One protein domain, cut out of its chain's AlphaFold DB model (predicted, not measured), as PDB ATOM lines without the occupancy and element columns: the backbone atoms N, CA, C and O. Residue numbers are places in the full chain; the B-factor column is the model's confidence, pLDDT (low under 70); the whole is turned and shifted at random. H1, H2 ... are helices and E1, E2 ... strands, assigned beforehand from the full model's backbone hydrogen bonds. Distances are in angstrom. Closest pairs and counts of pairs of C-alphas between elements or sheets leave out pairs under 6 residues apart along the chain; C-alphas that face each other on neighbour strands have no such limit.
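Overview. This is residues 32 to 226 of the 229 residues of the protein "Polysaccharide deacetylase" of Acholeplasma brassicae (UniProt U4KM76). What is the main picture? A small twisted parallel sheet of four short strands, E1 to E4, has helices H2, H3, H5 and H6 in an arc round one side, each touching the next, with H3, H5 and H6 only grazing the sheet; H7 follows on beyond H6, H4 packs on H6, and long links loop away from this core. What is it made of? The 195 printed residues have seven named helices and four named strands, in the order E1 H1 H2 E2 H3 E3 H4 H5 E4 H6 H7, a mixed class with under half of the residues in named elements. The whole is compact, with a radius of gyration of the C-alphas of 16.7 A and spans of 45 by 41 by 30 A.

Along the chain. Where are the strands? E1 is residues 33 to 36, from C-alpha 33 at (17.276, 36.129, 116.994); E2 is 100 to 103, E3 126 to 129 and E4 167 to 170. Where are the helices? H6, residues 185 to 200, is 22.0 A long with a kink of 27 degrees near residue 192; H3, 108 to 120, is 18.4 A, H2, 67 to 79, is 18.3 A, and H7, 216 to 225, is 14.3 A, ending with C-alpha 225 at (31.525, 36.186, 99.966). H5 is residues 155 to 163, H4 131 to 136 and H1 60 to 63.

Arrangement. How do the strands pair? The order is E1 E2 E3 E4, parallel, with N 34 and O 100 at 2.8 A, N 103 and O 126 at 2.8 A, and N 127 and O 167 at 2.8 A. Three strand-helix-strand units, parallel neighbour strands joined through helices, have right-handed crossovers: E1, H1 H2, E2; E2, H3, E3; E3, H4 H5, E4. Which helices touch? H2 and H3 touch at C-alphas 67 and 113, 6.2 A; H3 and H5 only just touch, with 3 pairs of C-alphas within 8 A, closest 111 and 157 at 7.0 A. H6 touches H5 at C-alphas 159 and 200, 6.3 A, H4 at 131 and 192, 5.2 A, and H7 at 189 and 222, 6.8 A, a shallow tilt of 27 degrees; H1 touches no helix. How are the helix backbones? Every O i to N i+4 pair is within hydrogen-bond range in H2, H5 and H7, against 6 of 9 in H3, 9 of 12 in H6 and 0 of 2 in H4, where 1 of 3 O i to N i+3 pairs is; H1 is too short.

Size, cuts and confidence. How large is it? The C-alphas farthest apart, of Lys 95 and Asn 144, are 50.7 A apart, and the printed part has no cut. Which links are long, and where is confidence low? The links E1 to H1, H2 to E2, H4 to H5, E4 to H6 and H6 to H7 are long. Residues 43 to 62, 92 and 142 to 149 have pLDDT under 70.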
ATOM      1  N   PRO A  32      14.964  40.150 118.500       90.69
ATOM      2  CA  PRO A  32      15.550  38.902 118.949       90.69
ATOM      3  C   PRO A  32      15.817  37.974 117.760       90.69
ATOM      4  O   PRO A  32      14.995  37.863 116.848       90.69
ATOM      5  N   VAL A  33      16.962  37.297 117.817       92.69
ATOM      6  CA  VAL A  33      17.276  36.129 116.994       92.69
ATOM      7  C   VAL A  33      17.216  34.929 117.934       92.69
ATOM      8  O   VAL A  33      18.030  34.822 118.848       92.69
ATOM      9  N   LEU A  34      16.197  34.093 117.772       95.81
ATOM     10  CA  LEU A  34      16.005  32.866 118.538       95.81
ATOM     11  C   LEU A  34      16.658  31.721 117.765       95.81
ATOM     12  O   LEU A  34      16.257  31.445 116.636       95.81
ATOM     13  N   MET A  35      17.661  31.088 118.363       95.38
ATOM     14  CA  MET A  35      18.428  30.012 117.738       95.38
ATOM     15  C   MET A  35      17.943  28.659 118.251       95.38
ATOM     16  O   MET A  35      17.940  28.409 119.456       95.38
ATOM     17  N   TYR A  36      17.556  27.793 117.325       95.88
ATOM     18  CA  TYR A  36      17.159  26.411 117.559       95.88
ATOM     19  C   TYR A  36      18.123  25.483 116.820       95.88
ATOM     20  O   TYR A  36      18.749  25.880 115.842       95.88
ATOM     21  N   HIS A  37      18.237  24.241 117.281       92.56
ATOM     22  CA  HIS A  37      18.950  23.193 116.541       92.56
ATOM     23  C   HIS A  37      17.980  22.087 116.148       92.56
ATOM     24  O   HIS A  37      17.841  21.792 114.966       92.56
ATOM     25  N   ARG A  38      17.273  21.504 117.127       92.38
ATOM     26  CA  ARG A  38      16.344  20.392 116.896       92.38
ATOM     27  C   ARG A  38      14.976  20.642 117.510       92.38
ATOM     28  O   ARG A  38      14.876  20.984 118.690       92.38
ATOM     29  N   ILE A  39      13.921  20.381 116.739       95.12
ATOM     30  CA  ILE A  39      12.538  20.356 117.233       95.12
ATOM     31  C   ILE A  39      12.052  18.906 117.230       95.12
ATOM     32  O   ILE A  39      11.592  18.408 116.207       95.12
ATOM     33  N   THR A  40      12.165  18.199 118.356       90.94
ATOM     34  CA  THR A  40      11.971  16.739 118.407       90.94
ATOM     35  C   THR A  40      11.439  16.250 119.754       90.94
ATOM     36  O   THR A  40      11.734  16.834 120.794       90.94
ATOM     37  N   ASP A  41      10.651  15.172 119.727       87.38
ATOM     38  CA  ASP A  41      10.208  14.429 120.918       87.38
ATOM     39  C   ASP A  41      11.147  13.259 121.263       87.38
ATOM     40  O   ASP A  41      10.894  12.515 122.208       87.38
ATOM     41  N   GLU A  42      12.233  13.076 120.503       78.62
ATOM     42  CA  GLU A  42      13.188  11.995 120.730       78.62
ATOM     43  C   GLU A  42      13.930  12.158 122.065       78.62
ATOM     44  O   GLU A  42      14.825  12.994 122.236       78.62
ATOM     45  N   GLU A  43      13.579  11.284 123.007       64.88
ATOM     46  CA  GLU A  43      14.134  11.253 124.364       64.88
ATOM     47  C   GLU A  43      15.528  10.624 124.444       64.88
ATOM     48  O   GLU A  43      16.188  10.725 125.475       64.88
ATOM     49  N   LYS A  44      16.008   9.974 123.375       56.41
ATOM     50  CA  LYS A  44      17.323   9.328 123.414       56.41
ATOM     51  C   LYS A  44      18.415  10.387 123.597       56.41
ATOM     52  O   LYS A  44      18.390  11.395 122.875       56.41
ATOM     53  N   PRO A  45      19.356  10.188 124.537       50.38
ATOM     54  CA  PRO A  45      20.476  11.093 124.702       50.38
ATOM     55  C   PRO A  45      21.268  10.997 123.416       50.38
ATOM     56  O   PRO A  45      21.837   9.957 123.109       50.38
ATOM     57  N   ILE A  46      21.238  12.050 122.618       52.53
ATOM     58  CA  ILE A  46      22.092  12.088 121.457       52.53
ATOM     59  C   ILE A  46      23.454  12.410 122.048       52.53
ATOM     60  O   ILE A  46      23.706  13.571 122.293       52.53
ATOM     61  N   ASP A  47      24.291  11.433 122.371       46.31
ATOM     62  CA  ASP A  47      25.727  11.694 122.397       46.31
ATOM     63  C   ASP A  47      26.109  11.701 120.916       46.31
ATOM     64  O   ASP A  47      26.387  10.655 120.345       46.31
ATOM     65  N   ILE A  48      25.989  12.855 120.243       51.47
ATOM     66  CA  ILE A  48      26.850  13.079 119.082       51.47
ATOM     67  C   ILE A  48      28.099  13.647 119.708       51.47
ATOM     68  O   ILE A  48      28.194  14.854 119.961       51.47
ATOM     69  N   ARG A  49      29.073  12.782 119.978       50.75
ATOM     70  CA  ARG A  49      30.441  13.254 120.130       50.75
ATOM     71  C   ARG A  49      30.924  13.599 118.744       50.75
ATOM     72  O   ARG A  49      31.792  12.959 118.170       50.75
ATOM     73  N   TYR A  50      30.375  14.671 118.195       48.31
ATOM     74  CA  TYR A  50      31.078  15.322 117.128       48.31
ATOM     75  C   TYR A  50      32.420  15.728 117.733       48.31
ATOM     76  O   TYR A  50      32.470  16.527 118.674       48.31
ATOM     77  N   GLN A  51      33.506  15.149 117.214       45.34
ATOM     78  CA  GLN A  51      34.897  15.401 117.622       45.34
ATOM     79  C   GLN A  51      35.296  16.890 117.561       45.34
ATOM     80  O   GLN A  51      36.407  17.265 117.915       45.34
ATOM     81  N   ILE A  52      34.359  17.748 117.178       51.97
ATOM     82  CA  ILE A  52      34.405  19.197 117.152       51.97
ATOM     83  C   ILE A  52      34.639  19.803 118.544       51.97
ATOM     84  O   ILE A  52      35.311  20.814 118.629       51.97
ATOM     85  N   HIS A  53      34.189  19.202 119.655       50.53
ATOM     86  CA  HIS A  53      34.258  19.867 120.974       50.53
ATOM     87  C   HIS A  53      35.476  19.541 121.851       50.53
ATOM     88  O   HIS A  53      35.396  19.676 123.077       50.53
ATOM     89  N   LYS A  54      36.603  19.106 121.261       53.56
ATOM     90  CA  LYS A  54      37.862  18.765 121.971       53.56
ATOM     91  C   LYS A  54      37.621  18.039 123.312       53.56
ATOM     92  O   LYS A  54      38.220  18.372 124.333       53.56
ATOM     93  N   GLY A  55      36.699  17.073 123.321       47.44
ATOM     94  CA  GLY A  55      36.431  16.212 124.477       47.44
ATOM     95  C   GLY A  55      35.577  16.798 125.611       47.44
ATOM     96  O   GLY A  55      35.483  16.152 126.654       47.44
ATOM     97  N   LYS A  56      34.934  17.967 125.461       48.31
ATOM     98  CA  LYS A  56      33.917  18.413 126.433       48.31
ATOM     99  C   LYS A  56      32.530  17.902 126.031       48.31
ATOM    100  O   LYS A  56      32.092  18.212 124.924       48.31
ATOM    101  N   PRO A  57      31.821  17.160 126.903       52.59
ATOM    102  CA  PRO A  57      30.445  16.776 126.624       52.59
ATOM    103  C   PRO A  57      29.589  18.044 126.569       52.59
ATOM    104  O   PRO A  57      29.542  18.810 127.536       52.59
ATOM    105  N   LEU A  58      28.926  18.290 125.439       56.31
ATOM    106  CA  LEU A  58      27.804  19.221 125.431       56.31
ATOM    107  C   LEU A  58      26.633  18.574 126.153       56.31
ATOM    108  O   LEU A  58      26.368  17.385 125.995       56.31
ATOM    109  N   ASN A  59      25.889  19.379 126.907       60.19
ATOM    110  CA  ASN A  59      24.559  18.969 127.319       60.19
ATOM    111  C   ASN A  59      23.636  19.070 126.098       60.19
ATOM    112  O   ASN A  59      23.083  20.130 125.818       60.19
ATOM    113  N   LEU A  60      23.512  17.985 125.342       60.25
ATOM    114  CA  LEU A  60      22.794  17.962 124.066       60.25
ATOM    115  C   LEU A  60      21.266  18.056 124.249       60.25
ATOM    116  O   LEU A  60      20.569  18.447 123.312       60.25
ATOM    117  N   ASP A  61      20.748  17.849 125.469       61.47
ATOM    118  CA  ASP A  61      19.355  18.181 125.806       61.47
ATOM    119  C   ASP A  61      19.096  19.690 125.723       61.47
ATOM    120  O   ASP A  61      17.983  20.105 125.413       61.47
ATOM    121  N   SER A  62      20.126  20.528 125.905       67.00
ATOM    122  CA  SER A  62      19.992  21.983 125.736       67.00
ATOM    123  C   SER A  62      19.785  22.430 124.284       67.00
ATOM    124  O   SER A  62      19.449  23.588 124.050       67.00
ATOM    125  N   MET A  63      19.955  21.528 123.309       80.12
ATOM    126  CA  MET A  63      19.800  21.820 121.877       80.12
ATOM    127  C   MET A  63      18.475  21.301 121.297       80.12
ATOM    128  O   MET A  63      18.202  21.479 120.106       80.12
ATOM    129  N   LYS A  64      17.641  20.660 122.124       87.12
ATOM    130  CA  LYS A  64      16.329  20.134 121.742       87.12
ATOM    131  C   LYS A  64      15.218  20.993 122.329       87.12
ATOM    132  O   LYS A  64      15.276  21.416 123.478       87.12
ATOM    133  N   VAL A  65      14.157  21.170 121.557       92.88
ATOM    134  CA  VAL A  65      12.881  21.710 122.035       92.88
ATOM    135  C   VAL A  65      11.786  20.746 121.603       92.88
ATOM    136  O   VAL A  65      11.764  20.320 120.444       92.88
ATOM    137  N   ARG A  66      10.857  20.399 122.500       94.44
ATOM    138  CA  ARG A  66       9.742  19.532 122.105       94.44
ATOM    139  C   ARG A  66       8.840  20.271 121.112       94.44
ATOM    140  O   ARG A  66       8.616  21.478 121.261       94.44
ATOM    141  N   PRO A  67       8.241  19.592 120.123       97.12
ATOM    142  CA  PRO A  67       7.354  20.239 119.163       97.12
ATOM    143  C   PRO A  67       6.170  20.976 119.816       97.12
ATOM    144  O   PRO A  67       5.730  22.006 119.299       97.12
ATOM    145  N   SER A  68       5.670  20.495 120.959       97.19
ATOM    146  CA  SER A  68       4.615  21.150 121.752       97.19
ATOM    147  C   SER A  68       5.080  22.448 122.435       97.19
ATOM    148  O   SER A  68       4.332  23.429 122.508       97.19
ATOM    149  N   GLU A  69       6.326  22.487 122.900       97.31
ATOM    150  CA  GLU A  69       6.947  23.672 123.498       97.31
ATOM    151  C   GLU A  69       7.230  24.723 122.427       97.31
ATOM    152  O   GLU A  69       6.879  25.892 122.601       97.31
ATOM    153  N   PHE A  70       7.777  24.303 121.284       98.25
ATOM    154  CA  PHE A  70       7.992  25.177 120.135       98.25
ATOM    155  C   PHE A  70       6.673  25.795 119.651       98.25
ATOM    156  O   PHE A  70       6.573  27.006 119.469       98.25
ATOM    157  N   GLU A  71       5.608  24.998 119.537       98.50
ATOM    158  CA  GLU A  71       4.275  25.505 119.200       98.50
ATOM    159  C   GLU A  71       3.750  26.528 120.223       98.50
ATOM    160  O   GLU A  71       3.162  27.548 119.848       98.50
ATOM    161  N   SER A  72       4.010  26.308 121.513       98.56
ATOM    162  CA  SER A  72       3.649  27.258 122.571       98.56
ATOM    163  C   SER A  72       4.408  28.584 122.439       98.56
ATOM    164  O   SER A  72       3.816  29.652 122.625       98.56
ATOM    165  N   GLN A  73       5.685  28.541 122.046       98.44
ATOM    166  CA  GLN A  73       6.496  29.728 121.759       98.44
ATOM    167  C   GLN A  73       5.951  30.500 120.547       98.44
ATOM    168  O   GLN A  73       5.742  31.712 120.638       98.44
ATOM    169  N   LEU A  74       5.623  29.815 119.443       98.56
ATOM    170  CA  LEU A  74       5.019  30.451 118.264       98.56
ATOM    171  C   LEU A  74       3.672  31.100 118.598       98.56
ATOM    172  O   LEU A  74       3.415  32.246 118.223       98.56
ATOM    173  N   LYS A  75       2.823  30.405 119.363       98.50
ATOM    174  CA  LYS A  75       1.541  30.944 119.829       98.50
ATOM    175  C   LYS A  75       1.737  32.225 120.636       98.50
ATOM    176  O   LYS A  75       1.027  33.203 120.399       98.50
ATOM    177  N   TYR A  76       2.703  32.242 121.553       98.12
ATOM    178  CA  TYR A  76       3.036  33.432 122.332       98.12
ATOM    179  C   TYR A  76       3.485  34.594 121.434       98.12
ATOM    180  O   TYR A  76       2.957  35.703 121.551       98.12
ATOM    181  N   LEU A  77       4.416  34.348 120.506       97.06
ATOM    182  CA  LEU A  77       4.922  35.367 119.581       97.06
ATOM    183  C   LEU A  77       3.787  35.966 118.742       97.06
ATOM    184  O   LEU A  77       3.649  37.191 118.673       97.06
ATOM    185  N   LYS A  78       2.908  35.118 118.194       96.56
ATOM    186  CA  LYS A  78       1.745  35.562 117.417       96.56
ATOM    187  C   LYS A  78       0.801  36.425 118.256       96.56
ATOM    188  O   LYS A  78       0.412  37.505 117.823       96.56
ATOM    189  N   GLN A  79       0.492  36.006 119.487       97.25
ATOM    190  CA  GLN A  79      -0.357  36.768 120.416       97.25
ATOM    191  C   GLN A  79       0.239  38.126 120.810       97.25
ATOM    192  O   GLN A  79      -0.499  39.067 121.097       97.25
ATOM    193  N   LYS A  80       1.570  38.249 120.841       95.62
ATOM    194  CA  LYS A  80       2.264  39.513 121.137       95.62
ATOM    195  C   LYS A  80       2.455  40.418 119.918       95.62
ATOM    196  O   LYS A  80       2.985  41.524 120.091       95.62
ATOM    197  N   GLY A  81       1.985  39.982 118.748       94.19
ATOM    198  CA  GLY A  81       2.041  40.724 117.492       94.19
ATOM    199  C   GLY A  81       3.423  40.712 116.846       94.19
ATOM    200  O   GLY A  81       3.780  41.689 116.197       94.19
ATOM    201  N   PHE A  82       4.224  39.667 117.078       95.06
ATOM    202  CA  PHE A  82       5.485  39.508 116.362       95.06
ATOM    203  C   PHE A  82       5.248  39.076 114.913       95.06
ATOM    204  O   PHE A  82       4.332  38.303 114.628       95.06
ATOM    205  N   ILE A  83       6.127  39.539 114.028       93.56
ATOM    206  CA  ILE A  83       6.264  39.104 112.639       93.56
ATOM    207  C   ILE A  83       7.674  38.547 112.398       93.56
ATOM    208  O   ILE A  83       8.598  38.819 113.167       93.56
ATOM    209  N   THR A  84       7.844  37.811 111.303       93.25
ATOM    210  CA  THR A  84       9.150  37.377 110.777       93.25
ATOM    211  C   THR A  84       9.407  38.085 109.447       93.25
ATOM    212  O   THR A  84       8.885  37.642 108.421       93.25
ATOM    213  N   PRO A  85      10.150  39.203 109.450       86.94
ATOM    214  CA  PRO A  85      10.440  39.956 108.236       86.94
ATOM    215  C   PRO A  85      11.354  39.173 107.296       86.94
ATOM    216  O   PRO A  85      12.124  38.317 107.741       86.94
ATOM    217  N   SER A  86      11.352  39.523 106.011       81.62
ATOM    218  CA  SER A  86      12.386  39.022 105.107       81.62
ATOM    219  C   SER A  86      13.758  39.560 105.524       81.62
ATOM    220  O   SER A  86      13.898  40.743 105.822       81.62
ATOM    221  N   LEU A  87      14.809  38.734 105.483       72.56
ATOM    222  CA  LEU A  87      16.186  39.227 105.671       72.56
ATOM    223  C   LEU A  87      16.644  40.233 104.600       72.56
ATOM    224  O   LEU A  87      17.651  40.906 104.799       72.56
ATOM    225  N   ARG A  88      15.927  40.341 103.473       71.38
ATOM    226  CA  ARG A  88      16.194  41.356 102.441       71.38
ATOM    227  C   ARG A  88      15.605  42.724 102.782       71.38
ATOM    228  O   ARG A  88      15.871  43.696 102.084       71.38
ATOM    229  N   GLU A  89      14.780  42.808 103.820       71.06
ATOM    230  CA  GLU A  89      14.265  44.083 104.297       71.06
ATOM    231  C   GLU A  89      15.311  44.796 105.151       71.06
ATOM    232  O   GLU A  89      15.977  44.205 106.002       71.06
ATOM    233  N   ASP A  90      15.411  46.110 104.962       71.81
ATOM    234  CA  ASP A  90      16.239  46.960 105.805       71.81
ATOM    235  C   ASP A  90      15.771  46.864 107.264       71.81
ATOM    236  O   ASP A  90      14.674  47.308 107.633       71.81
ATOM    237  N   LEU A  91      16.635  46.305 108.117       71.38
ATOM    238  CA  LEU A  91      16.351  46.130 109.533       71.38
ATOM    239  C   LEU A  91      15.993  47.455 110.220       71.38
ATOM    240  O   LEU A  91      15.194  47.459 111.153       71.38
ATOM    241  N   PHE A  92      16.509  48.590 109.769       69.56
ATOM    242  CA  PHE A  92      16.182  49.874 110.385       69.56
ATOM    243  C   PHE A  92      14.785  50.387 110.006       69.56
ATOM    244  O   PHE A  92      14.260  51.264 110.692       69.56
ATOM    245  N   LYS A  93      14.150  49.832 108.964       76.31
ATOM    246  CA  LYS A  93      12.818  50.251 108.489       76.31
ATOM    247  C   LYS A  93      11.662  49.453 109.078       76.31
ATOM    248  O   LYS A  93      10.529  49.930 109.043       76.31
ATOM    249  N   ILE A  94      11.924  48.276 109.637       79.75
ATOM    250  CA  ILE A  94      10.877  47.440 110.238       79.75
ATOM    251  C   ILE A  94      10.455  48.055 111.576       79.75
ATOM    252  O   ILE A  94      11.189  48.000 112.569       79.75
ATOM    253  N   LYS A  95       9.266  48.665 111.572       75.50
ATOM    254  CA  LYS A  95       8.644  49.301 112.742       75.50
ATOM    255  C   LYS A  95       7.862  48.311 113.604       75.50
ATOM    256  O   LYS A  95       7.687  48.561 114.796       75.50
ATOM    257  N   ASP A  96       7.412  47.211 113.008       80.81
ATOM    258  CA  ASP A  96       6.696  46.147 113.704       80.81
ATOM    259  C   ASP A  96       7.606  45.382 114.669       80.81
ATOM    260  O   ASP A  96       8.838  45.393 114.564       80.81
ATOM    261  N   LYS A  97       6.990  44.677 115.623       89.31
ATOM    262  CA  LYS A  97       7.723  43.742 116.479       89.31
ATOM    263  C   LYS A  97       8.211  42.586 115.617       89.31
ATOM    264  O   LYS A  97       7.412  41.792 115.141       89.31
ATOM    265  N   ALA A  98       9.517  42.485 115.434       91.25
ATOM    266  CA  ALA A  98      10.121  41.451 114.610       91.25
ATOM    267  C   ALA A  98      10.893  40.445 115.460       91.25
ATOM    268  O   ALA A  98      11.512  40.813 116.457       91.25
ATOM    269  N   VAL A  99      10.869  39.189 115.034       94.31
ATOM    270  CA  VAL A  99      11.695  38.104 115.560       94.31
ATOM    271  C   VAL A  99      12.274  37.325 114.386       94.31
ATOM    272  O   VAL A  99      11.589  37.102 113.389       94.31
ATOM    273  N   TYR A 100      13.532  36.921 114.505       94.38
ATOM    274  CA  TYR A 100      14.151  35.954 113.608       94.38
ATOM    275  C   TYR A 100      14.265  34.625 114.337       94.38
ATOM    276  O   TYR A 100      14.623  34.597 115.513       94.38
ATOM    277  N   MET A 101      13.951  33.535 113.648       97.44
ATOM    278  CA  MET A 101      14.108  32.180 114.168       97.44
ATOM    279  C   MET A 101      15.068  31.436 113.253       97.44
ATOM    280  O   MET A 101      14.829  31.378 112.043       97.44
ATOM    281  N   THR A 102      16.155  30.924 113.817       97.38
ATOM    282  CA  THR A 102      17.194  30.202 113.081       97.38
ATOM    283  C   THR A 102      17.226  28.742 113.506       97.38
ATOM    284  O   THR A 102      16.927  28.432 114.659       97.38
ATOM    285  N   PHE A 103      17.543  27.864 112.563       97.81
ATOM    286  CA  PHE A 103      17.639  26.422 112.752       97.81
ATOM    287  C   PHE A 103      18.962  25.954 112.167       97.81
ATOM    288  O   PHE A 103      19.136  26.010 110.948       97.81
ATOM    289  N   ASP A 104      19.874  25.524 113.027       95.94
ATOM    290  CA  ASP A 104      21.244  25.206 112.632       95.94
ATOM    291  C   ASP A 104      21.390  23.700 112.304       95.94
ATOM    292  O   ASP A 104      20.470  22.900 112.518       95.94
ATOM    293  N   ASP A 105      22.527  23.324 111.718       93.69
ATOM    294  CA  ASP A 105      22.964  21.971 111.309       93.69
ATOM    295  C   ASP A 105      22.199  21.288 110.158       93.69
ATOM    296  O   ASP A 105      22.784  20.524 109.389       93.69
ATOM    297  N   GLY A 106      20.902  21.556 109.990       95.50
ATOM    298  CA  GLY A 106      20.092  20.974 108.913       95.50
ATOM    299  C   GLY A 106      19.392  19.653 109.260       95.50
ATOM    300  O   GLY A 106      19.090  18.865 108.362       95.50
ATOM    301  N   TYR A 107      19.093  19.402 110.538       94.69
ATOM    302  CA  TYR A 107      18.333  18.221 110.973       94.69
ATOM    303  C   TYR A 107      16.969  18.084 110.289       94.69
ATOM    304  O   TYR A 107      16.234  19.060 110.127       94.69
ATOM    305  N   VAL A 108      16.585  16.839 109.971       96.00
ATOM    306  CA  VAL A 108      15.267  16.522 109.392       96.00
ATOM    307  C   VAL A 108      14.104  17.007 110.253       96.00
ATOM    308  O   VAL A 108      13.058  17.381 109.727       96.00
ATOM    309  N   ASP A 109      14.249  16.988 111.574       95.00
ATOM    310  CA  ASP A 109      13.140  17.315 112.466       95.00
ATOM    311  C   ASP A 109      12.719  18.789 112.381       95.00
ATOM    312  O   ASP A 109      11.559  19.127 112.614       95.00
ATOM    313  N   ASN A 110      13.597  19.657 111.884       97.62
ATOM    314  CA  ASN A 110      13.238  21.022 111.534       97.62
ATOM    315  C   ASN A 110      12.274  21.062 110.328       97.62
ATOM    316  O   ASN A 110      11.363  21.889 110.296       97.62
ATOM    317  N   TYR A 111      12.390  20.129 109.378       98.44
ATOM    318  CA  TYR A 111      11.424  19.956 108.287       98.44
ATOM    319  C   TYR A 111      10.140  19.247 108.739       98.44
ATOM    320  O   TYR A 111       9.041  19.685 108.404       98.44
ATOM    321  N   THR A 112      10.226  18.168 109.520       97.75
ATOM    322  CA  THR A 112       9.027  17.387 109.878       97.75
ATOM    323  C   THR A 112       8.222  18.008 111.018       97.75
ATOM    324  O   THR A 112       6.998  17.877 111.038       97.75
ATOM    325  N   ASN A 113       8.868  18.728 111.942       98.00
ATOM    326  CA  ASN A 113       8.223  19.285 113.129       98.00
ATOM    327  C   ASN A 113       8.182  20.816 113.148       98.00
ATOM    328  O   ASN A 113       7.118  21.374 113.439       98.00
ATOM    329  N   ALA A 114       9.290  21.509 112.866       98.31
ATOM    330  CA  ALA A 114       9.319  22.974 112.967       98.31
ATOM    331  C   ALA A 114       8.549  23.643 111.818       98.31
ATOM    332  O   ALA A 114       7.671  24.477 112.051       98.31
ATOM    333  N   PHE A 115       8.828  23.242 110.579       98.69
ATOM    334  CA  PHE A 115       8.245  23.806 109.362       98.69
ATOM    335  C   PHE A 115       6.704  23.856 109.333       98.69
ATOM    336  O   PHE A 115       6.173  24.961 109.168       98.69
ATOM    337  N   PRO A 116       5.951  22.758 109.555       98.56
ATOM    338  CA  PRO A 116       4.485  22.818 109.521       98.56
ATOM    339  C   PRO A 116       3.909  23.744 110.602       98.56
ATOM    340  O   PRO A 116       2.874  24.383 110.402       98.56
ATOM    341  N   ARG A 117       4.596  23.873 111.744       98.56
ATOM    342  CA  ARG A 117       4.204  24.788 112.824       98.56
ATOM    343  C   ARG A 117       4.485  26.238 112.448       98.56
ATOM    344  O   ARG A 117       3.604  27.076 112.607       98.56
ATOM    345  N   LEU A 118       5.652  26.541 111.882       98.50
ATOM    346  CA  LEU A 118       5.949  27.875 111.353       98.50
ATOM    347  C   LEU A 118       4.885  28.317 110.335       98.50
ATOM    348  O   LEU A 118       4.341  29.412 110.462       98.50
ATOM    349  N   GLN A 119       4.504  27.436 109.404       98.00
ATOM    350  CA  GLN A 119       3.431  27.713 108.441       98.00
ATOM    351  C   GLN A 119       2.083  27.973 109.123       98.00
ATOM    352  O   GLN A 119       1.418  28.954 108.799       98.00
ATOM    353  N   LYS A 120       1.698  27.143 110.102       98.25
ATOM    354  CA  LYS A 120       0.444  27.295 110.860       98.25
ATOM    355  C   LYS A 120       0.304  28.673 111.518       98.25
ATOM    356  O   LYS A 120      -0.810  29.183 111.618       98.25
ATOM    357  N   TYR A 121       1.406  29.268 111.973       97.75
ATOM    358  CA  TYR A 121       1.404  30.579 112.636       97.75
ATOM    359  C   TYR A 121       1.789  31.744 111.711       97.75
ATOM    360  O   TYR A 121       1.825  32.891 112.169       97.75
ATOM    361  N   ASP A 122       1.997  31.474 110.418       96.31
ATOM    362  CA  ASP A 122       2.457  32.441 109.416       96.31
ATOM    363  C   ASP A 122       3.778  33.113 109.828       96.31
ATOM    364  O   ASP A 122       3.927  34.334 109.852       96.31
ATOM    365  N   PHE A 123       4.732  32.273 110.226       97.44
ATOM    366  CA  PHE A 123       6.105  32.655 110.519       97.44
ATOM    367  C   PHE A 123       7.069  32.047 109.503       97.44
ATOM    368  O   PHE A 123       6.824  30.982 108.936       97.44
ATOM    369  N   LYS A 124       8.195  32.730 109.302       96.81
ATOM    370  CA  LYS A 124       9.324  32.297 108.483       96.81
ATOM    371  C   LYS A 124      10.533  31.998 109.368       96.81
ATOM    372  O   LYS A 124      10.787  32.710 110.338       96.81
ATOM    373  N   GLY A 125      11.258  30.941 109.023       97.00
ATOM    374  CA  GLY A 125      12.518  30.551 109.651       97.00
ATOM    375  C   GLY A 125      13.690  30.662 108.678       97.00
ATOM    376  O   GLY A 125      13.497  30.675 107.459       97.00
ATOM    377  N   ILE A 126      14.896  30.727 109.236       97.62
ATOM    378  CA  ILE A 126      16.164  30.662 108.508       97.62
ATOM    379  C   ILE A 126      16.838  29.341 108.879       97.62
ATOM    380  O   ILE A 126      17.093  29.095 110.051       97.62
ATOM    381  N   PHE A 127      17.115  28.498 107.897       98.38
ATOM    382  CA  PHE A 127      17.698  27.176 108.094       98.38
ATOM    383  C   PHE A 127      19.147  27.223 107.614       98.38
ATOM    384  O   PHE A 127      19.400  27.421 106.424       98.38
ATOM    385  N   TYR A 128      20.093  27.108 108.542       98.19
ATOM    386  CA  TYR A 128      21.522  27.112 108.267       98.19
ATOM    387  C   TYR A 128      21.996  25.678 108.056       98.19
ATOM    388  O   TYR A 128      21.890  24.834 108.940       98.19
ATOM    389  N   ILE A 129      22.483  25.399 106.849       98.25
ATOM    390  CA  ILE A 129      22.729  24.040 106.372       98.25
ATOM    391  C   ILE A 129      24.222  23.770 106.278       98.25
ATOM    392  O   ILE A 129      24.943  24.503 105.594       98.25
ATOM    393  N   THR A 130      24.684  22.690 106.907       96.69
ATOM    394  CA  THR A 130      26.045  22.201 106.693       96.69
ATOM    395  C   THR A 130      26.103  21.424 105.379       96.69
ATOM    396  O   THR A 130      25.634  20.288 105.283       96.69
ATOM    397  N   ALA A 131      26.661  22.062 104.351       96.38
ATOM    398  CA  ALA A 131      26.493  21.660 102.956       96.38
ATOM    399  C   ALA A 131      26.995  20.239 102.659       96.38
ATOM    400  O   ALA A 131      26.317  19.482 101.976       96.38
ATOM    401  N   GLY A 132      28.152  19.849 103.193       93.62
ATOM    402  CA  GLY A 132      28.722  18.525 102.949       93.62
ATOM    403  C   GLY A 132      28.024  17.415 103.732       93.62
ATOM    404  O   GLY A 132      27.980  16.275 103.278       93.62
ATOM    405  N   LEU A 133      27.440  17.726 104.894       91.56
ATOM    406  CA  LEU A 133      26.793  16.712 105.730       91.56
ATOM    407  C   LEU A 133      25.451  16.264 105.155       91.56
ATOM    408  O   LEU A 133      25.136  15.076 105.206       91.56
ATOM    409  N   ILE A 134      24.682  17.180 104.559       93.25
ATOM    410  CA  ILE A 134      23.405  16.819 103.930       93.25
ATOM    411  C   ILE A 134      23.580  15.876 102.731       93.25
ATOM    412  O   ILE A 134      22.695  15.065 102.480       93.25
ATOM    413  N   GLU A 135      24.725  15.913 102.037       92.75
ATOM    414  CA  GLU A 135      25.037  14.970 100.948       92.75
ATOM    415  C   GLU A 135      25.203  13.537 101.474       92.75
ATOM    416  O   GLU A 135      24.826  12.576 100.807       92.75
ATOM    417  N   ASN A 136      25.701  13.389 102.707       86.38
ATOM    418  CA  ASN A 136      25.770  12.099 103.398       86.38
ATOM    419  C   ASN A 136      24.410  11.683 103.993       86.38
ATOM    420  O   ASN A 136      24.229  10.528 104.373       86.38
ATOM    421  N   GLY A 137      23.460  12.619 104.102       87.12
ATOM    422  CA  GLY A 137      22.098  12.415 104.607       87.12
ATOM    423  C   GLY A 137      21.980  12.226 106.121       87.12
ATOM    424  O   GLY A 137      20.869  12.097 106.636       87.12
ATOM    425  N   PHE A 138      23.096  12.211 106.846       85.81
ATOM    426  CA  PHE A 138      23.186  11.718 108.216       85.81
ATOM    427  C   PHE A 138      24.302  12.437 108.974       85.81
ATOM    428  O   PHE A 138      25.393  12.627 108.436       85.81
ATOM    429  N   MET A 139      24.047  12.806 110.232       83.62
ATOM    430  CA  MET A 139      25.097  13.329 111.108       83.62
ATOM    431  C   MET A 139      26.161  12.253 111.361       83.62
ATOM    432  O   MET A 139      25.806  11.135 111.755       83.62
ATOM    433  N   PRO A 140      27.455  12.566 111.180       76.69
ATOM    434  CA  PRO A 140      28.546  11.696 111.592       76.69
ATOM    435  C   PRO A 140      28.414  11.238 113.046       76.69
ATOM    436  O   PRO A 140      28.018  12.005 113.922       76.69
ATOM    437  N   ILE A 141      28.748   9.971 113.276       70.50
ATOM    438  CA  ILE A 141      28.718   9.307 114.582       70.50
ATOM    439  C   ILE A 141      30.174   9.037 114.999       70.50
ATOM    440  O   ILE A 141      30.978   8.644 114.146       70.50
ATOM    441  N   ASP A 142      30.541   9.236 116.271       63.00
ATOM    442  CA  ASP A 142      31.853   8.793 116.762       63.00
ATOM    443  C   ASP A 142      31.901   7.260 116.841       63.00
ATOM    444  O   ASP A 142      30.905   6.592 117.092       63.00
ATOM    445  N   GLN A 143      33.084   6.675 116.688       57.84
ATOM    446  CA  GLN A 143      33.299   5.226 116.777       57.84
ATOM    447  C   GLN A 143      32.835   4.638 118.124       57.84
ATOM    448  O   GLN A 143      32.537   3.447 118.213       57.84
ATOM    449  N   ASN A 144      32.785   5.468 119.170       57.53
ATOM    450  CA  ASN A 144      32.331   5.096 120.509       57.53
ATOM    451  C   ASN A 144      30.831   5.333 120.751       57.53
ATOM    452  O   ASN A 144      30.316   4.934 121.799       57.53
ATOM    453  N   ASP A 145      30.129   5.979 119.821       58.19
ATOM    454  CA  ASP A 145      28.716   6.304 119.966       58.19
ATOM    455  C   ASP A 145      27.876   5.096 119.508       58.19
ATOM    456  O   ASP A 145      27.878   4.685 118.350       58.19
ATOM    457  N   GLN A 146      27.123   4.501 120.435       52.59
ATOM    458  CA  GLN A 146      26.332   3.283 120.188       52.59
ATOM    459  C   GLN A 146      25.006   3.537 119.432       52.59
ATOM    460  O   GLN A 146      24.066   2.750 119.562       52.59
ATOM    461  N   GLN A 147      24.859   4.648 118.699       59.44
ATOM    462  CA  GLN A 147      23.541   5.179 118.324       59.44
ATOM    463  C   GLN A 147      23.303   5.450 116.835       59.44
ATOM    464  O   GLN A 147      24.212   5.602 116.027       59.44
ATOM    465  N   VAL A 148      22.006   5.481 116.509       58.25
ATOM    466  CA  VAL A 148      21.417   5.741 115.189       58.25
ATOM    467  C   VAL A 148      21.743   7.169 114.764       58.25
ATOM    468  O   VAL A 148      21.493   8.109 115.516       58.25
ATOM    469  N   SER A 149      22.281   7.330 113.557       67.25
ATOM    470  CA  SER A 149      22.590   8.653 113.024       67.25
ATOM    471  C   SER A 149      21.313   9.471 112.848       67.25
ATOM    472  O   SER A 149      20.306   8.980 112.329       67.25
ATOM    473  N   ASN A 150      21.370  10.741 113.246       80.69
ATOM    474  CA  ASN A 150      20.290  11.680 112.990       80.69
ATOM    475  C   ASN A 150      20.273  12.039 111.510       80.69
ATOM    476  O   ASN A 150      21.250  12.577 110.986       80.69
ATOM    477  N   ARG A 151      19.147  11.769 110.850       90.31
ATOM    478  CA  ARG A 151      18.974  12.138 109.449       90.31
ATOM    479  C   ARG A 151      19.011  13.659 109.292       90.31
ATOM    480  O   ARG A 151      18.400  14.404 110.061       90.31
ATOM    481  N   LEU A 152      19.691  14.104 108.254       93.94
ATOM    482  CA  LEU A 152      19.706  15.488 107.811       93.94
ATOM    483  C   LEU A 152      18.720  15.681 106.661       93.94
ATOM    484  O   LEU A 152      18.351  14.726 105.971       93.94
ATOM    485  N   MET A 153      18.252  16.912 106.477       97.69
ATOM    486  CA  MET A 153      17.404  17.254 105.338       97.69
ATOM    487  C   MET A 153      18.138  16.992 104.024       97.69
ATOM    488  O   MET A 153      19.341  17.212 103.927       97.69
ATOM    489  N   ASN A 154      17.402  16.556 103.005       97.62
ATOM    490  CA  ASN A 154      17.923  16.448 101.644       97.62
ATOM    491  C   ASN A 154      17.562  17.689 100.800       97.62
ATOM    492  O   ASN A 154      16.786  18.552 101.215       97.62
ATOM    493  N   HIS A 155      18.089  17.764  99.576       97.88
ATOM    494  CA  HIS A 155      17.839  18.888  98.662       97.88
ATOM    495  C   HIS A 155      16.365  19.101  98.307       97.88
ATOM    496  O   HIS A 155      15.949  20.237  98.082       97.88
ATOM    497  N   GLU A 156      15.557  18.043  98.233       98.06
ATOM    498  CA  GLU A 156      14.127  18.162  97.933       98.06
ATOM    499  C   GLU A 156      13.382  18.849  99.085       98.06
ATOM    500  O   GLU A 156      12.615  19.788  98.863       98.06
ATOM    501  N   GLU A 157      13.679  18.460 100.323       98.56
ATOM    502  CA  GLU A 157      13.102  19.047 101.534       98.56
ATOM    503  C   GLU A 157      13.503  20.518 101.685       98.56
ATOM    504  O   GLU A 157      12.649  21.371 101.937       98.56
ATOM    505  N   LEU A 158      14.772  20.848 101.427       98.56
ATOM    506  CA  LEU A 158      15.250  22.234 101.408       98.56
ATOM    507  C   LEU A 158      14.565  23.067 100.315       98.56
ATOM    508  O   LEU A 158      14.189  24.218 100.551       98.56
ATOM    509  N   ASN A 159      14.336  22.488  99.133       98.25
ATOM    510  CA  ASN A 159      13.588  23.145  98.064       98.25
ATOM    511  C   ASN A 159      12.126  23.411  98.457       98.25
ATOM    512  O   ASN A 159      11.591  24.473  98.127       98.25
ATOM    513  N   ILE A 160      11.480  22.491  99.181       98.56
ATOM    514  CA  ILE A 160      10.122  22.682  99.711       98.56
ATOM    515  C   ILE A 160      10.100  23.824 100.736       98.56
ATOM    516  O   ILE A 160       9.254  24.716 100.623       98.56
ATOM    517  N   LEU A 161      11.049  23.847 101.680       98.19
ATOM    518  CA  LEU A 161      11.194  24.940 102.649       98.19
ATOM    519  C   LEU A 161      11.328  26.293 101.938       98.19
ATOM    520  O   LEU A 161      10.571  27.227 102.221       98.19
ATOM    521  N   ASN A 162      12.246  26.380 100.975       96.81
ATOM    522  CA  ASN A 162      12.501  27.598 100.214       96.81
ATOM    523  C   ASN A 162      11.261  28.071  99.432       96.81
ATOM    524  O   ASN A 162      10.878  29.238  99.513       96.81
ATOM    525  N   ARG A 163      10.559  27.164  98.736       96.94
ATOM    526  CA  ARG A 163       9.315  27.492  98.009       96.94
ATOM    527  C   ARG A 163       8.193  27.973  98.931       96.94
ATOM    528  O   ARG A 163       7.369  28.778  98.510       96.94
ATOM    529  N   ALA A 164       8.175  27.529 100.187       96.56
ATOM    530  CA  ALA A 164       7.245  28.008 101.209       96.56
ATOM    531  C   ALA A 164       7.659  29.356 101.845       96.56
ATOM    532  O   ALA A 164       6.982  29.863 102.750       96.56
ATOM    533  N   GLY A 165       8.750  29.964 101.372       94.69
ATOM    534  CA  GLY A 165       9.266  31.251 101.830       94.69
ATOM    535  C   GLY A 165      10.160  31.167 103.066       94.69
ATOM    536  O   GLY A 165      10.423  32.203 103.674       94.69
ATOM    537  N   MET A 166      10.598  29.966 103.460       97.19
ATOM    538  CA  MET A 166      11.682  29.825 104.430       97.19
ATOM    539  C   MET A 166      13.007  30.198 103.773       97.19
ATOM    540  O   MET A 166      13.172  30.060 102.562       97.19
ATOM    541  N   GLN A 167      13.955  30.680 104.563       96.31
ATOM    542  CA  GLN A 167      15.261  31.083 104.054       96.31
ATOM    543  C   GLN A 167      16.288  29.997 104.323       96.31
ATOM    544  O   GLN A 167      16.262  29.374 105.380       96.31
ATOM    545  N   ILE A 168      17.201  29.801 103.376       97.56
ATOM    546  CA  ILE A 168      18.312  28.860 103.501       97.56
ATOM    547  C   ILE A 168      19.612  29.662 103.587       97.56
ATOM    548  O   ILE A 168      19.844  30.559 102.774       97.56
ATOM    549  N   GLY A 169      20.433  29.360 104.589       96.69
ATOM    550  CA  GLY A 169      21.764  29.924 104.798       96.69
ATOM    551  C   GLY A 169      22.829  28.827 104.846       96.69
ATOM    552  O   GLY A 169      22.505  27.648 104.988       96.69
ATOM    553  N   SER A 170      24.105  29.203 104.753       97.75
ATOM    554  CA  SER A 170      25.217  28.248 104.887       97.75
ATOM    555  C   SER A 170      25.664  28.101 106.348       97.75
ATOM    556  O   SER A 170      25.729  29.087 107.086       97.75
ATOM    557  N   HIS A 171      25.976  26.870 106.756       97.62
ATOM    558  CA  HIS A 171      26.551  26.517 108.056       97.62
ATOM    559  C   HIS A 171      27.855  25.731 107.904       97.62
ATOM    560  O   HIS A 171      28.060  24.690 108.529       97.62
ATOM    561  N   SER A 172      28.733  26.241 107.039       97.12
ATOM    562  CA  SER A 172      29.987  25.618 106.602       97.12
ATOM    563  C   SER A 172      29.828  24.330 105.771       97.12
ATOM    564  O   SER A 172      28.712  23.928 105.435       97.12
ATOM    565  N   MET A 173      30.943  23.710 105.373       96.19
ATOM    566  CA  MET A 173      30.956  22.474 104.586       96.19
ATOM    567  C   MET A 173      30.903  21.241 105.484       96.19
ATOM    568  O   MET A 173      30.108  20.340 105.225       96.19
ATOM    569  N   THR A 174      31.731  21.195 106.528       92.44
ATOM    570  CA  THR A 174      31.897  20.010 107.386       92.44
ATOM    571  C   THR A 174      31.656  20.277 108.871       92.44
ATOM    572  O   THR A 174      31.802  19.367 109.688       92.44
ATOM    573  N   HIS A 175      31.217  21.493 109.215       92.56
ATOM    574  CA  HIS A 175      30.965  21.955 110.581       92.56
ATOM    575  C   HIS A 175      32.220  22.059 111.486       92.56
ATOM    576  O   HIS A 175      32.126  21.769 112.677       92.56
ATOM    577  N   PRO A 176      33.416  22.474 111.011       90.50
ATOM    578  CA  PRO A 176      34.565  22.625 111.896       90.50
ATOM    579  C   PRO A 176      34.483  23.923 112.701       90.50
ATOM    580  O   PRO A 176      33.814  24.885 112.317       90.50
ATOM    581  N   TRP A 177      35.267  24.009 113.775       90.88
ATOM    582  CA  TRP A 177      35.609  25.306 114.350       90.88
ATOM    583  C   TRP A 177      36.466  26.084 113.356       90.88
ATOM    584  O   TRP A 177      37.616  25.738 113.110       90.88
ATOM    585  N   LEU A 178      35.899  27.134 112.764       92.12
ATOM    586  CA  LEU A 178      36.521  27.836 111.636       92.12
ATOM    587  C   LEU A 178      37.856  28.509 111.986       92.12
ATOM    588  O   LEU A 178      38.634  28.805 111.094       92.12
ATOM    589  N   ASN A 179      38.129  28.752 113.266       91.25
ATOM    590  CA  ASN A 179      39.376  29.346 113.746       91.25
ATOM    591  C   ASN A 179      40.421  28.308 114.207       91.25
ATOM    592  O   ASN A 179      41.441  28.693 114.781       91.25
ATOM    593  N   ASP A 180      40.175  27.008 114.019       90.56
ATOM    594  CA  ASP A 180      41.179  25.980 114.289       90.56
ATOM    595  C   ASP A 180      42.245  25.933 113.175       90.56
ATOM    596  O   ASP A 180      41.996  26.191 111.996       90.56
ATOM    597  N   ILE A 181      43.472  25.579 113.561       87.88
ATOM    598  CA  ILE A 181      44.611  25.470 112.643       87.88
ATOM    599  C   ILE A 181      44.366  24.343 111.633       87.88
ATOM    600  O   ILE A 181      44.017  23.228 112.011       87.88
ATOM    601  N   GLY A 182      44.641  24.621 110.356       91.69
ATOM    602  CA  GLY A 182      44.555  23.636 109.274       91.69
ATOM    603  C   GLY A 182      43.173  23.516 108.634       91.69
ATOM    604  O   GLY A 182      43.020  22.736 107.697       91.69
ATOM    605  N   ILE A 183      42.186  24.293 109.092       93.56
ATOM    606  CA  ILE A 183      40.890  24.395 108.422       93.56
ATOM    607  C   ILE A 183      41.041  25.173 107.114       93.56
ATOM    608  O   ILE A 183      41.530  26.303 107.092       93.56
ATOM    609  N   ASP A 184      40.587  24.576 106.012       96.50
ATOM    610  CA  ASP A 184      40.514  25.254 104.721       96.50
ATOM    611  C   ASP A 184      39.244  26.114 104.655       96.50
ATOM    612  O   ASP A 184      38.145  25.651 104.339       96.50
ATOM    613  N   LEU A 185      39.409  27.404 104.942       96.31
ATOM    614  CA  LEU A 185      38.323  28.377 104.907       96.31
ATOM    615  C   LEU A 185      37.690  28.538 103.516       96.31
ATOM    616  O   LEU A 185      36.526  28.934 103.427       96.31
ATOM    617  N   ASN A 186      38.403  28.234 102.424       97.12
ATOM    618  CA  ASN A 186      37.808  28.268 101.089       97.12
ATOM    619  C   ASN A 186      36.761  27.163 100.950       97.12
ATOM    620  O   ASN A 186      35.632  27.436 100.539       97.12
ATOM    621  N   ILE A 187      37.106  25.940 101.350       97.19
ATOM    622  CA  ILE A 187      36.173  24.810 101.346       97.19
ATOM    623  C   ILE A 187      34.998  25.103 102.281       97.19
ATOM    624  O   ILE A 187      33.835  25.030 101.875       97.19
ATOM    625  N   GLU A 188      35.295  25.503 103.514       97.25
ATOM    626  CA  GLU A 188      34.273  25.644 104.543       97.25
ATOM    627  C   GLU A 188      33.319  26.808 104.293       97.25
ATOM    628  O   GLU A 188      32.123  26.670 104.531       97.25
ATOM    629  N   ILE A 189      33.782  27.946 103.775       97.44
ATOM    630  CA  ILE A 189      32.939  29.145 103.623       97.44
ATOM    631  C   ILE A 189      32.506  29.359 102.172       97.44
ATOM    632  O   ILE A 189      31.341  29.667 101.915       97.44
ATOM    633  N   VAL A 190      33.425  29.222 101.214       97.38
ATOM    634  CA  VAL A 190      33.149  29.542  99.805       97.38
ATOM    635  C   VAL A 190      32.461  28.373  99.113       97.38
ATOM    636  O   VAL A 190      31.394  28.558  98.532       97.38
ATOM    637  N   GLN A 191      33.029  27.170  99.190       98.00
ATOM    638  CA  GLN A 191      32.467  26.012  98.487       98.00
ATOM    639  C   GLN A 191      31.126  25.577  99.084       98.00
ATOM    640  O   GLN A 191      30.221  25.222  98.332       98.00
ATOM    641  N   SER A 192      30.951  25.676 100.408       97.62
ATOM    642  CA  SER A 192      29.660  25.386 101.056       97.62
ATOM    643  C   SER A 192      28.534  26.264 100.512       97.62
ATOM    644  O   SER A 192      27.454  25.771 100.195       97.62
ATOM    645  N   LYS A 193      28.807  27.559 100.325       97.12
ATOM    646  CA  LYS A 193      27.895  28.491  99.663       97.12
ATOM    647  C   LYS A 193      27.612  28.052  98.226       97.12
ATOM    648  O   LYS A 193      26.447  27.916  97.872       97.12
ATOM    649  N   LEU A 194      28.651  27.864  97.411       97.31
ATOM    650  CA  LEU A 194      28.496  27.602  95.975       97.31
ATOM    651  C   LEU A 194      27.699  26.324  95.698       97.31
ATOM    652  O   LEU A 194      26.813  26.344  94.850       97.31
ATOM    653  N   ILE A 195      27.955  25.253  96.452       97.00
ATOM    654  CA  ILE A 195      27.216  23.993  96.312       97.00
ATOM    655  C   ILE A 195      25.742  24.176  96.678       97.00
ATOM    656  O   ILE A 195      24.874  23.721  95.938       97.00
ATOM    657  N   LEU A 196      25.428  24.877  97.772       97.62
ATOM    658  CA  LEU A 196      24.032  25.150  98.125       97.62
ATOM    659  C   LEU A 196      23.331  26.001  97.053       97.62
ATOM    660  O   LEU A 196      22.185  25.718  96.705       97.62
ATOM    661  N   GLU A 197      24.010  27.008  96.498       97.56
ATOM    662  CA  GLU A 197      23.461  27.824  95.407       97.56
ATOM    663  C   GLU A 197      23.215  27.002  94.137       97.56
ATOM    664  O   GLU A 197      22.161  27.134  93.515       97.56
ATOM    665  N   GLU A 198      24.151  26.123  93.776       97.38
ATOM    666  CA  GLU A 198      24.036  25.227  92.627       97.38
ATOM    667  C   GLU A 198      22.867  24.246  92.793       97.38
ATOM    668  O   GLU A 198      22.018  24.132  91.909       97.38
ATOM    669  N   LYS A 199      22.791  23.557  93.937       96.81
ATOM    670  CA  LYS A 199      21.800  22.501  94.195       96.81
ATOM    671  C   LYS A 199      20.380  23.033  94.351       96.81
ATOM    672  O   LYS A 199      19.425  22.354  93.973       96.81
ATOM    673  N   LEU A 200      20.230  24.226  94.925       96.75
ATOM    674  CA  LEU A 200      18.924  24.805  95.243       96.75
ATOM    675  C   LEU A 200      18.481  25.880  94.240       96.75
ATOM    676  O   LEU A 200      17.325  26.301  94.265       96.75
ATOM    677  N   GLY A 201      19.376  26.347  93.363       96.62
ATOM    678  CA  GLY A 201      19.073  27.397  92.388       96.62
ATOM    679  C   GLY A 201      18.690  28.736  93.029       96.62
ATOM    680  O   GLY A 201      17.940  29.516  92.440       96.62
ATOM    681  N   ILE A 202      19.166  29.000  94.249       94.56
ATOM    682  CA  ILE A 202      18.923  30.240  94.997       94.56
ATOM    683  C   ILE A 202      20.230  30.903  95.397       94.56
ATOM    684  O   ILE A 202      21.274  30.267  95.405       94.56
ATOM    685  N   LYS A 203      20.160  32.182  95.771       94.12
ATOM    686  CA  LYS A 203      21.282  32.856  96.423       94.12
ATOM    687  C   LYS A 203      21.333  32.538  97.911       94.12
ATOM    688  O   LYS A 203      20.305  32.590  98.585       94.12
ATOM    689  N   ILE A 204      22.541  32.304  98.413       94.62
ATOM    690  CA  ILE A 204      22.828  32.126  99.840       94.62
ATOM    691  C   ILE A 204      23.475  33.405 100.380       94.62
ATOM    692  O   ILE A 204      24.669  33.644 100.196       94.62
ATOM    693  N   ASP A 205      22.672  34.238 101.040       91.75
ATOM    694  CA  ASP A 205      23.068  35.587 101.480       91.75
ATOM    695  C   ASP A 205      23.284  35.684 103.006       91.75
ATOM    696  O   ASP A 205      23.487  36.773 103.547       91.75
ATOM    697  N   THR A 206      23.270  34.549 103.716       94.31
ATOM    698  CA  THR A 206      23.589  34.463 105.148       94.31
ATOM    699  C   THR A 206      24.458  33.260 105.489       94.31
ATOM    700  O   THR A 206      24.464  32.240 104.796       94.31
ATOM    701  N   PHE A 207      25.193  33.399 106.592       96.31
ATOM    702  CA  PHE A 207      26.095  32.387 107.120       96.31
ATOM    703  C   PHE A 207      26.013  32.365 108.647       96.31
ATOM    704  O   PHE A 207      26.044  33.428 109.274       96.31
ATOM    705  N   ALA A 208      25.924  31.171 109.229       96.06
ATOM    706  CA  ALA A 208      26.060  30.947 110.665       96.06
ATOM    707  C   ALA A 208      27.388  30.234 110.939       96.06
ATOM    708  O   ALA A 208      27.739  29.287 110.241       96.06
ATOM    709  N   TYR A 209      28.130  30.694 111.944       95.62
ATOM    710  CA  TYR A 209      29.437  30.136 112.297       95.62
ATOM    711  C   TYR A 209      29.252  28.895 113.183       95.62
ATOM    712  O   TYR A 209      28.621  29.034 114.235       95.62
ATOM    713  N   PRO A 210      29.793  27.718 112.816       92.19
ATOM    714  CA  PRO A 210      29.780  26.538 113.681       92.19
ATOM    715  C   PRO A 210      30.291  26.853 115.092       92.19
ATOM    716  O   PRO A 210      31.340  27.478 115.271       92.19
ATOM    717  N   GLY A 211      29.512  26.479 116.109       85.12
ATOM    718  CA  GLY A 211      29.814  26.766 117.519       85.12
ATOM    719  C   GLY A 211      29.862  28.257 117.893       85.12
ATOM    720  O   GLY A 211      30.291  28.594 118.995       85.12
ATOM    721  N   GLY A 212      29.466  29.166 116.995       88.44
ATOM    722  CA  GLY A 212      29.589  30.613 117.184       88.44
ATOM    723  C   GLY A 212      31.034  31.129 117.182       88.44
ATOM    724  O   GLY A 212      31.268  32.266 117.591       88.44
ATOM    725  N   LEU A 213      32.000  30.315 116.742       86.12
ATOM    726  CA  LEU A 213      33.426  30.632 116.794       86.12
ATOM    727  C   LEU A 213      33.910  31.230 115.470       86.12
ATOM    728  O   LEU A 213      33.719  30.658 114.398       86.12
ATOM    729  N   TYR A 214      34.561  32.386 115.555       91.75
ATOM    730  CA  TYR A 214      35.184  33.064 114.423       91.75
ATOM    731  C   TYR A 214      36.307  33.986 114.903       91.75
ATOM    732  O   TYR A 214      36.335  34.414 116.060       91.75
ATOM    733  N   ASP A 215      37.206  34.337 113.991       94.62
ATOM    734  CA  ASP A 215      38.196  35.395 114.164       94.62
ATOM    735  C   ASP A 215      38.068  36.455 113.050       94.62
ATOM    736  O   ASP A 215      37.087  36.492 112.299       94.62
ATOM    737  N   ASN A 216      39.042  37.363 112.960       96.38
ATOM    738  CA  ASN A 216      39.030  38.422 111.951       96.38
ATOM    739  C   ASN A 216      39.195  37.892 110.521       96.38
ATOM    740  O   ASN A 216      38.643  38.492 109.599       96.38
ATOM    741  N   GLU A 217      39.944  36.809 110.323       95.38
ATOM    742  CA  GLU A 217      40.144  36.211 109.004       95.38
ATOM    743  C   GLU A 217      38.829  35.608 108.503       95.38
ATOM    744  O   GLU A 217      38.335  35.998 107.440       95.38
ATOM    745  N   VAL A 218      38.201  34.773 109.335       96.06
ATOM    746  CA  VAL A 218      36.885  34.172 109.084       96.06
ATOM    747  C   VAL A 218      35.840  35.254 108.811       96.06
ATOM    748  O   VAL A 218      35.130  35.204 107.804       96.06
ATOM    749  N   LEU A 219      35.767  36.277 109.669       95.38
ATOM    750  CA  LEU A 219      34.801  37.368 109.530       95.38
ATOM    751  C   LEU A 219      34.979  38.136 108.213       95.38
ATOM    752  O   LEU A 219      33.991  38.492 107.567       95.38
ATOM    753  N   ASN A 220      36.220  38.430 107.825       95.12
ATOM    754  CA  ASN A 220      36.506  39.166 106.597       95.12
ATOM    755  C   ASN A 220      36.167  38.337 105.357       95.12
ATOM    756  O   ASN A 220      35.563  38.867 104.423       95.12
ATOM    757  N   LEU A 221      36.488  37.041 105.358       95.38
ATOM    758  CA  LEU A 221      36.138  36.157 104.252       95.38
ATOM    759  C   LEU A 221      34.620  36.025 104.098       95.38
ATOM    760  O   LEU A 221      34.102  36.226 102.997       95.38
ATOM    761  N   VAL A 222      33.891  35.784 105.193       95.69
ATOM    762  CA  VAL A 222      32.422  35.726 105.168       95.69
ATOM    763  C   VAL A 222      31.841  37.035 104.632       95.69
ATOM    764  O   VAL A 222      31.009  36.987 103.735       95.69
ATOM    765  N   LYS A 223      32.311  38.209 105.077       93.50
ATOM    766  CA  LYS A 223      31.835  39.510 104.557       93.50
ATOM    767  C   LYS A 223      32.055  39.693 103.054       93.50
ATOM    768  O   LYS A 223      31.239  40.337 102.398       93.50
ATOM    769  N   ASN A 224      33.154  39.170 102.517       93.19
ATOM    770  CA  ASN A 224      33.476  39.300 101.095       93.19
ATOM    771  C   ASN A 224      32.577  38.420 100.215       93.19
ATOM    772  O   ASN A 224      32.228  38.807  99.096       93.19
ATOM    773  N   ILE A 225      32.210  37.242 100.721       92.06
ATOM    774  CA  ILE A 225      31.525  36.186  99.966       92.06
ATOM    775  C   ILE A 225      30.008  36.230 100.175       92.06
ATOM    776  O   ILE A 225      29.234  36.066  99.231       92.06
ATOM    777  N   ILE A 226      29.581  36.504 101.404       87.12
ATOM    778  CA  ILE A 226      28.189  36.638 101.823       87.12
ATOM    779  C   ILE A 226      27.852  38.126 101.813       87.12
ATOM    780  O   ILE A 226      27.980  38.845 102.808       87.12
TER     781      ILE A 226